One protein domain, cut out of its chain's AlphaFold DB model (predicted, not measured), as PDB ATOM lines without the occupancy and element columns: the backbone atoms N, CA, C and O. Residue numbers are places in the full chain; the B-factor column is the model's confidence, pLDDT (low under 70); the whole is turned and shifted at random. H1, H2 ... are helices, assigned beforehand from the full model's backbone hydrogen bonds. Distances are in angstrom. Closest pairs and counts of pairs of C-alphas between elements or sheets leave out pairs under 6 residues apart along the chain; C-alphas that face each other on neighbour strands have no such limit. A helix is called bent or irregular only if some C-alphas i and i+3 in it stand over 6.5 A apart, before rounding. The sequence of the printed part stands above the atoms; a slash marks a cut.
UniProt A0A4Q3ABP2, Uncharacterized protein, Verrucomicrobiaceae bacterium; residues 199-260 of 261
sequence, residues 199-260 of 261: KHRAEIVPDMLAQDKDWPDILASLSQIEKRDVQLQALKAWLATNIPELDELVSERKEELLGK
ATOM      1  N   LYS A 199     113.291 112.574 116.988       73.31
ATOM      2  CA  LYS A 199     111.934 112.148 116.603       73.31
ATOM      3  C   LYS A 199     111.987 111.183 115.420       73.31
ATOM      4  O   LYS A 199     111.367 110.133 115.468       73.31
ATOM      5  N   HIS A 200     112.859 111.455 114.448       79.50
ATOM      6  CA  HIS A 200     113.075 110.551 113.323       79.50
ATOM      7  C   HIS A 200     113.641 109.190 113.747       79.50
ATOM      8  O   HIS A 200     113.277 108.201 113.137       79.50
ATOM      9  N   ARG A 201     114.475 109.066 114.797       88.62
ATOM     10  CA  ARG A 201     114.884 107.731 115.292       88.62
ATOM     11  C   ARG A 201     113.709 106.969 115.886       88.62
ATOM     12  O   ARG A 201     113.639 105.761 115.702       88.62
ATOM     13  N   ALA A 202     112.817 107.669 116.587       88.56
ATOM     14  CA  ALA A 202     111.618 107.066 117.156       88.56
ATOM     15  C   ALA A 202     110.630 106.594 116.087       88.56
ATOM     16  O   ALA A 202     109.856 105.693 116.361       88.56
ATOM     17  N   GLU A 203     110.673 107.176 114.890       90.12
ATOM     18  CA  GLU A 203     109.865 106.760 113.740       90.12
ATOM     19  C   GLU A 203     110.575 105.653 112.937       90.12
ATOM     20  O   GLU A 203     110.019 104.589 112.694       90.12
ATOM     21  N   ILE A 204     111.853 105.849 112.600       92.25
ATOM     22  CA  ILE A 204     112.612 104.966 111.700       92.25
ATOM     23  C   ILE A 204     112.964 103.628 112.349       92.25
ATOM     24  O   ILE A 204     112.923 102.601 111.677       92.25
ATOM     25  N   VAL A 205     113.370 103.617 113.625       94.12
ATOM     26  CA  VAL A 205     113.841 102.378 114.264       94.12
ATOM     27  C   VAL A 205     112.718 101.341 114.385       94.12
ATOM     28  O   VAL A 205     112.951 100.219 113.933       94.12
ATOM     29  N   PRO A 206     111.514 101.662 114.911       94.06
ATOM     30  CA  PRO A 206     110.411 100.703 114.902       94.06
ATOM     31  C   PRO A 206     110.023 100.272 113.483       94.06
ATOM     32  O   PRO A 206     109.860  99.077 113.249       94.06
ATOM     33  N   ASP A 207     109.944 101.208 112.529       95.19
ATOM     34  CA  ASP A 207     109.556 100.907 111.144       95.19
ATOM     35  C   ASP A 207     110.533  99.941 110.459       95.19
ATOM     36  O   ASP A 207     110.116  99.023 109.754       95.19
ATOM     37  N   MET A 208     111.842 100.118 110.667       95.81
ATOM     38  CA  MET A 208     112.857  99.223 110.106       95.81
ATOM     39  C   MET A 208     112.895  97.870 110.824       95.81
ATOM     40  O   MET A 208     113.081  96.846 110.166       95.81
ATOM     41  N   LEU A 209     112.681  97.843 112.143       93.44
ATOM     42  CA  LEU A 209     112.564  96.589 112.893       93.44
ATOM     43  C   LEU A 209     111.336  95.782 112.453       93.44
ATOM     44  O   LEU A 209     111.443  94.568 112.300       93.44
ATOM     45  N   ALA A 210     110.210  96.449 112.178       92.75
ATOM     46  CA  ALA A 210     108.995  95.829 111.646       92.75
ATOM     47  C   ALA A 210     109.169  95.271 110.218       92.75
ATOM     48  O   ALA A 210     108.408  94.405 109.798       92.75
ATOM     49  N   GLN A 211     110.171  95.751 109.477       95.50
ATOM     50  CA  GLN A 211     110.566  95.243 108.158       95.50
ATOM     51  C   GLN A 211     111.659  94.163 108.233       95.50
ATOM     52  O   GLN A 211     112.279  93.859 107.211       95.50
ATOM     53  N   ASP A 212     111.942  93.634 109.427       94.12
ATOM     54  CA  ASP A 212     112.997  92.647 109.676       94.12
ATOM     55  C   ASP A 212     114.386  93.086 109.180       94.12
ATOM     56  O   ASP A 212     115.199  92.270 108.749       94.12
ATOM     57  N   LYS A 213     114.681  94.392 109.235       94.56
ATOM     58  CA  LYS A 213     116.022  94.905 108.930       94.56
ATOM     59  C   LYS A 213     116.988  94.630 110.074       94.56
ATOM     60  O   LYS A 213     116.657  94.821 111.246       94.56
ATOM     61  N   ASP A 214     118.215  94.261 109.717       93.44
ATOM     62  CA  ASP A 214     119.281  94.046 110.686       93.44
ATOM     63  C   ASP A 214     119.842  95.375 111.216       93.44
ATOM     64  O   ASP A 214     119.777  96.430 110.578       93.44
ATOM     65  N   TRP A 215     120.471  95.323 112.393       91.56
ATOM     66  CA  TRP A 215     121.102  96.489 113.021       91.56
ATOM     67  C   TRP A 215     122.077  97.265 112.122       91.56
ATOM     68  O   TRP A 215     122.043  98.495 112.180       91.56
ATOM     69  N   PRO A 216     122.930  96.632 111.290       94.44
ATOM     70  CA  PRO A 216     123.809  97.362 110.379       94.44
ATOM     71  C   PRO A 216     123.045  98.245 109.383       94.44
ATOM     72  O   PRO A 216     123.463  99.378 109.146       94.44
ATOM     73  N   ASP A 217     121.902  97.782 108.871       95.56
ATOM     74  CA  ASP A 217     121.068  98.547 107.937       95.56
ATOM     75  C   ASP A 217     120.415  99.744 108.631       95.56
ATOM     76  O   ASP A 217     120.393 100.854 108.091       95.56
ATOM     77  N   ILE A 218     119.927  99.541 109.859       94.25
ATOM     78  CA  ILE A 218     119.353 100.611 110.687       94.25
ATOM     79  C   ILE A 218     120.410 101.687 110.961       94.25
ATOM     80  O   ILE A 218     120.149 102.881 110.794       94.25
ATOM     81  N   LEU A 219     121.625 101.279 111.339       93.75
ATOM     82  CA  LEU A 219     122.731 102.204 111.592       93.75
ATOM     83  C   LEU A 219     123.160 102.942 110.321       93.75
ATOM     84  O   LEU A 219     123.409 104.145 110.393       93.75
ATOM     85  N   ALA A 220     123.203 102.273 109.167       95.12
ATOM     86  CA  ALA A 220     123.514 102.905 107.887       95.12
ATOM     87  C   ALA A 220     122.465 103.964 107.502       95.12
ATOM     88  O   ALA A 220     122.828 105.096 107.173       95.12
ATOM     89  N   SER A 221     121.175 103.633 107.626       94.00
ATOM     90  CA  SER A 221     120.058 104.550 107.351       94.00
ATOM     91  C   SER A 221     120.096 105.781 108.264       94.00
ATOM     92  O   SER A 221     120.096 106.925 107.797       94.00
ATOM     93  N   LEU A 222     120.242 105.566 109.577       91.25
ATOM     94  CA  LEU A 222     120.360 106.662 110.540       91.25
ATOM     95  C   LEU A 222     121.616 107.505 110.305       91.25
ATOM     96  O   LEU A 222     121.557 108.728 110.434       91.25
ATOM     97  N   SER A 223     122.733 106.886 109.923       90.06
ATOM     98  CA  SER A 223     123.975 107.614 109.651       90.06
ATOM     99  C   SER A 223     123.878 108.479 108.396       90.06
ATOM    100  O   SER A 223     124.414 109.590 108.364       90.06
ATOM    101  N   GLN A 224     123.140 108.018 107.383       88.75
ATOM    102  CA  GLN A 224     122.842 108.788 106.179       88.75
ATOM    103  C   GLN A 224     121.954 110.001 106.489       88.75
ATOM    104  O   GLN A 224     122.238 111.108 106.026       88.75
ATOM    105  N   ILE A 225     120.908 109.811 107.297       85.19
ATOM    106  CA  ILE A 225     119.960 110.873 107.665       85.19
ATOM    107  C   ILE A 225     120.628 111.911 108.569       85.19
ATOM    108  O   ILE A 225     120.500 113.116 108.345       85.19
ATOM    109  N   GLU A 226     121.392 111.459 109.562       83.81
ATOM    110  CA  GLU A 226     122.060 112.340 110.524       83.81
ATOM    111  C   GLU A 226     123.396 112.892 110.022       83.81
ATOM    112  O   GLU A 226     124.002 113.724 110.703       83.81
ATOM    113  N   LYS A 227     123.859 112.442 108.848       83.88
ATOM    114  CA  LYS A 227     125.148 112.810 108.242       83.88
ATOM    115  C   LYS A 227     126.327 112.624 109.206       83.88
ATOM    116  O   LYS A 227     127.273 113.413 109.211       83.88
ATOM    117  N   ARG A 228     126.257 111.593 110.049       81.56
ATOM    118  CA  ARG A 228     127.284 111.224 111.032       81.56
ATOM    119  C   ARG A 228     127.239 109.730 111.281       81.56
ATOM    120  O   ARG A 228     126.173 109.143 111.210       81.56
ATOM    121  N   ASP A 229     128.372 109.153 111.641       86.94
ATOM    122  CA  ASP A 229     128.433 107.743 112.009       86.94
ATOM    123  C   ASP A 229     127.713 107.504 113.347       86.94
ATOM    124  O   ASP A 229     128.054 108.102 114.378       86.94
ATOM    125  N   VAL A 230     126.665 106.683 113.323       89.12
ATOM    126  CA  VAL A 230     125.873 106.341 114.505       89.12
ATOM    127  C   VAL A 230     126.429 105.057 115.106       89.12
ATOM    128  O   VAL A 230     126.340 103.982 114.528       89.12
ATOM    129  N   GLN A 231     126.971 105.153 116.319       90.19
ATOM    130  CA  GLN A 231     127.471 103.979 117.029       90.19
ATOM    131  C   GLN A 231     126.329 103.165 117.643       90.19
ATOM    132  O   GLN A 231     125.451 103.719 118.311       90.19
ATOM    133  N   LEU A 232     126.400 101.836 117.514       91.62
ATOM    134  CA  LEU A 232     125.413 100.907 118.076       91.62
ATOM    135  C   LEU A 232     125.181 101.128 119.577       91.62
ATOM    136  O   LEU A 232     124.041 101.177 120.023       91.62
ATOM    137  N   GLN A 233     126.252 101.302 120.357       89.44
ATOM    138  CA  GLN A 233     126.148 101.505 121.808       89.44
ATOM    139  C   GLN A 233     125.412 102.802 122.157       89.44
ATOM    140  O   GLN A 233     124.597 102.834 123.076       89.44
ATOM    141  N   ALA A 234     125.649 103.864 121.384       87.19
ATOM    142  CA  ALA A 234     124.944 105.126 121.554       87.19
ATOM    143  C   ALA A 234     123.461 104.994 121.178       87.19
ATOM    144  O   ALA A 234     122.609 105.566 121.855       87.19
ATOM    145  N   LEU A 235     123.141 104.230 120.125       90.00
ATOM    146  CA  LEU A 235     121.755 103.958 119.745       90.00
ATOM    147  C   LEU A 235     121.024 103.139 120.818       90.00
ATOM    148  O   LEU A 235     119.908 103.494 121.175       90.00
ATOM    149  N   LYS A 236     121.665 102.113 121.386       90.25
ATOM    150  CA  LYS A 236     121.092 101.309 122.479       90.25
ATOM    151  C   LYS A 236     120.815 102.134 123.729       90.25
ATOM    152  O   LYS A 236     119.700 102.121 124.232       90.25
ATOM    153  N   ALA A 237     121.788 102.930 124.175       87.94
ATOM    154  CA  ALA A 237     121.587 103.836 125.306       87.94
ATOM    155  C   ALA A 237     120.436 104.828 125.050       87.94
ATOM    156  O   ALA A 237     119.684 105.168 125.967       87.94
ATOM    157  N   TRP A 238     120.275 105.279 123.797       89.31
ATOM    158  CA  TRP A 238     119.152 106.127 123.405       89.31
ATOM    159  C   TRP A 238     117.820 105.372 123.498       89.31
ATOM    160  O   TRP A 238     116.890 105.903 124.103       89.31
ATOM    161  N   LEU A 239     117.735 104.156 122.947       90.56
ATOM    162  CA  LEU A 239     116.528 103.322 122.971       90.56
ATOM    163  C   LEU A 239     116.096 103.008 124.404       90.56
ATOM    164  O   LEU A 239     114.965 103.318 124.755       90.56
ATOM    165  N   ALA A 240     117.013 102.558 125.262       89.56
ATOM    166  CA  ALA A 240     116.724 102.283 126.671       89.56
ATOM    167  C   ALA A 240     116.135 103.496 127.419       89.56
ATOM    168  O   ALA A 240     115.328 103.349 128.331       89.56
ATOM    169  N   THR A 241     116.523 104.715 127.027       87.31
ATOM    170  CA  THR A 241     116.036 105.951 127.663       87.31
ATOM    171  C   THR A 241     114.709 106.444 127.072       87.31
ATOM    172  O   THR A 241     113.912 107.036 127.794       87.31
ATOM    173  N   ASN A 242     114.486 106.269 125.764       88.50
ATOM    174  CA  ASN A 242     113.383 106.925 125.043       88.50
ATOM    175  C   ASN A 242     112.267 105.964 124.610       88.50
ATOM    176  O   ASN A 242     111.128 106.400 124.479       88.50
ATOM    177  N   ILE A 243     112.586 104.691 124.361       91.50
ATOM    178  CA  ILE A 243     111.657 103.651 123.897       91.50
ATOM    179  C   ILE A 243     112.029 102.318 124.578       91.50
ATOM    180  O   ILE A 243     112.572 101.422 123.926       91.50
ATOM    181  N   PRO A 244     111.789 102.183 125.895       90.75
ATOM    182  CA  PRO A 244     112.221 101.011 126.660       90.75
ATOM    183  C   PRO A 244     111.606  99.698 126.145       90.75
ATOM    184  O   PRO A 244     112.270  98.672 126.170       90.75
ATOM    185  N   GLU A 245     110.394  99.746 125.581       91.88
ATOM    186  CA  GLU A 245     109.705  98.591 124.978       91.88
ATOM    187  C   GLU A 245     110.506  97.942 123.834       91.88
ATOM    188  O   GLU A 245     110.457  96.730 123.635       91.88
ATOM    189  N   LEU A 246     111.283  98.733 123.083       87.81
ATOM    190  CA  LEU A 246     112.126  98.205 122.010       87.81
ATOM    191  C   LEU A 246     113.412  97.565 122.537       87.81
ATOM    192  O   LEU A 246     113.944  96.682 121.869       87.81
ATOM    193  N   ASP A 247     113.922  97.993 123.696       87.31
ATOM    194  CA  ASP A 247     115.175  97.472 124.266       87.31
ATOM    195  C   ASP A 247     115.042  95.993 124.682       87.31
ATOM    196  O   ASP A 247     115.974  95.199 124.508       87.31
ATOM    197  N   GLU A 248     113.848  95.597 125.129       82.19
ATOM    198  CA  GLU A 248     113.503  94.198 125.418       82.19
ATOM    199  C   GLU A 248     113.517  93.346 124.137       82.19
ATOM    200  O   GLU A 248     114.225  92.339 124.076       82.19
ATOM    201  N   LEU A 249     112.879  93.817 123.057       80.94
ATOM    202  CA  LEU A 249     112.876  93.135 121.750       80.94
ATOM    203  C   LEU A 249     114.284  92.979 121.152       80.94
ATOM    204  O   LEU A 249     114.599  91.969 120.514       80.94
ATOM    205  N   VAL A 250     115.159  93.971 121.358       79.00
ATOM    206  CA  VAL A 250     116.570  93.887 120.938       79.00
ATOM    207  C   VAL A 250     117.297  92.771 121.688       79.00
ATOM    208  O   VAL A 250     118.164  92.100 121.114       79.00
ATOM    209  N   SER A 251     116.989  92.611 122.974       80.44
ATOM    210  CA  SER A 251     117.637  91.637 123.851       80.44
ATOM    211  C   SER A 251     117.230  90.209 123.482       80.44
ATOM    212  O   SER A 251     118.108  89.361 123.321       80.44
ATOM    213  N   GLU A 252     115.946  89.977 123.205       79.62
ATOM    214  CA  GLU A 252     115.409  88.667 122.804       79.62
ATOM    215  C   GLU A 252     115.966  88.176 121.455       79.62
ATOM    216  O   GLU A 252     116.453  87.048 121.348       79.62
ATOM    217  N   ARG A 253     116.012  89.037 120.423       75.50
ATOM    218  CA  ARG A 253     116.571  88.657 119.104       75.50
ATOM    219  C   ARG A 253     118.054  88.289 119.159       75.50
ATOM    220  O   ARG A 253     118.531  87.486 118.356       75.50
ATOM    221  N   LYS A 254     118.807  88.878 120.091       71.38
ATOM    222  CA  LYS A 254     120.228  88.559 120.272       71.38
ATOM    223  C   LYS A 254     120.410  87.142 120.820       71.38
ATOM    224  O   LYS A 254     121.340  86.457 120.398       71.38
ATOM    225  N   GLU A 255     119.545  86.716 121.734       73.69
ATOM    226  CA  GLU A 255     119.558  85.349 122.264       73.69
ATOM    227  C   GLU A 255     119.164  84.334 121.190       73.69
ATOM    228  O   GLU A 255     119.802  83.289 121.076       73.69
ATOM    229  N   GLU A 256     118.205  84.675 120.326       70.19
ATOM    230  CA  GLU A 256     117.790  83.800 119.227       70.19
ATOM    231  C   GLU A 256     118.902  83.575 118.185       70.19
ATOM    232  O   GLU A 256     119.065  82.471 117.663       70.19
ATOM    233  N   LEU A 257     119.706  84.608 117.908       63.03
ATOM    234  CA  LEU A 257     120.870  84.509 117.020       63.03
ATOM    235  C   LEU A 257     122.048  83.765 117.666       63.03
ATOM    236  O   LEU A 257     122.772  83.061 116.965       63.03
ATOM    237  N   LEU A 258     122.246  83.899 118.982       65.38
ATOM    238  CA  LEU A 258     123.317  83.203 119.708       65.38
ATOM    239  C   LEU A 258     122.982  81.735 120.012       65.38
ATOM    240  O   LEU A 258     123.900  80.932 120.123       65.38
ATOM    241  N   GLY A 259     121.701  81.374 120.128       62.59
ATOM    242  CA  GLY A 259     121.258  79.993 120.357       62.59
ATOM    243  C   GLY A 259     121.191  79.120 119.097       62.59
ATOM    244  O   GLY A 259     121.012  77.911 119.206       62.59
ATOM    245  N   LYS A 260     121.315  79.717 117.904       55.41
ATOM    246  CA  LYS A 260     121.312  79.018 116.604       55.41
ATOM    247  C   LYS A 260     122.722  78.756 116.040       55.41
ATOM    248  O   LYS A 260     122.820  78.198 114.948       55.41
TER     249      LYS A 260
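Overview. This is residues 199 to 260 of the 261 residues of an uncharacterized protein of Verrucomicrobiaceae bacterium (UniProt A0A4Q3ABP2). Two helices run side by side and opposite ways, H1 and H2, with H3 crossing over this pair; from the far end of H3 the chain turns back into H4, whose later part sticks out from the body as an arm. The arm, residues 251 to 260, of which 251 to 258 belong to H4, adds to the length of a small body made by H1, H2, H3 and the first part of H4. The printed part has 62 residues with four named helices, in the order H1, H2, H3, H4, and no named strand, and its class is all helix. The whole is compact, with a radius of gyration of the C-alphas of 11.5 A, and elongated in outline, spanning 35 by 21 by 20 A.

Arrangement. The longest helix, H4, residues 244 to 258, touches H3, residues 232 to 242, with its residues 246 to 247 alone. Their closest C-alphas are those of Ala 240 and Asp 247, 5.6 A apart. The two helices form a helical hairpin, running opposite ways at a steep tilt of 39 degrees. H4 is close to but not clearly touching H1, residues 199 to 210; the closest C-alphas, those of Pro 206 and Leu 246, are 7.7 A apart. H1 and H4 run the same way at a steep tilt of 37 degrees, only just past shallow. H1 and H3 are near each other, with 9 pairs of C-alphas within 10 A. H1 and H2, residues 215 to 226, form the other helical hairpin. They only just touch, with 3 pairs of C-alphas within 8 A, and H2 does so with residues 218 to 222 alone. The closest C-alphas there are those of Met 208 and Ile 218, 6.7 A apart, and the helices run opposite ways at a shallow tilt of 27 degrees. H2 is close to but not clearly touching H3, about perpendicular to it at 79 degrees; the closest C-alphas, of Leu 219 and Leu 232, are 7.1 A apart. H2 and H4 are apart. Every O i to N i+4 pair is within hydrogen-bond range in H2 and H3, against 7 of 8 in H1 and 9 of 11 in H4.

Along the chain. H4 is 22.1 A long from its first to its last C-alpha, from C-alpha 244 at (112.221, 101.011, 126.660) to C-alpha 258 at (123.317, 83.203, 119.708). H1 begins at C-alpha 199, at (111.934, 112.148, 116.603), and is 17.3 A long. It is neither bent nor irregular, but only just: C-alphas 203 and 206 are 6.2 A apart. H2 measures 16.1 A and H3 15.1 A.

Size, cuts and confidence. The two C-alphas farthest apart are those of Lys 227 and Gly 259, 35.2 A. Residues 251 to 260 stand free; the body without them spans 27 by 22 by 18 A. The three links, H1 to H2, H2 to H3 and H3 to H4, are tight. The printed part has no cut. Its mean pLDDT is 86.4, and residues 257 to 260 are under 70.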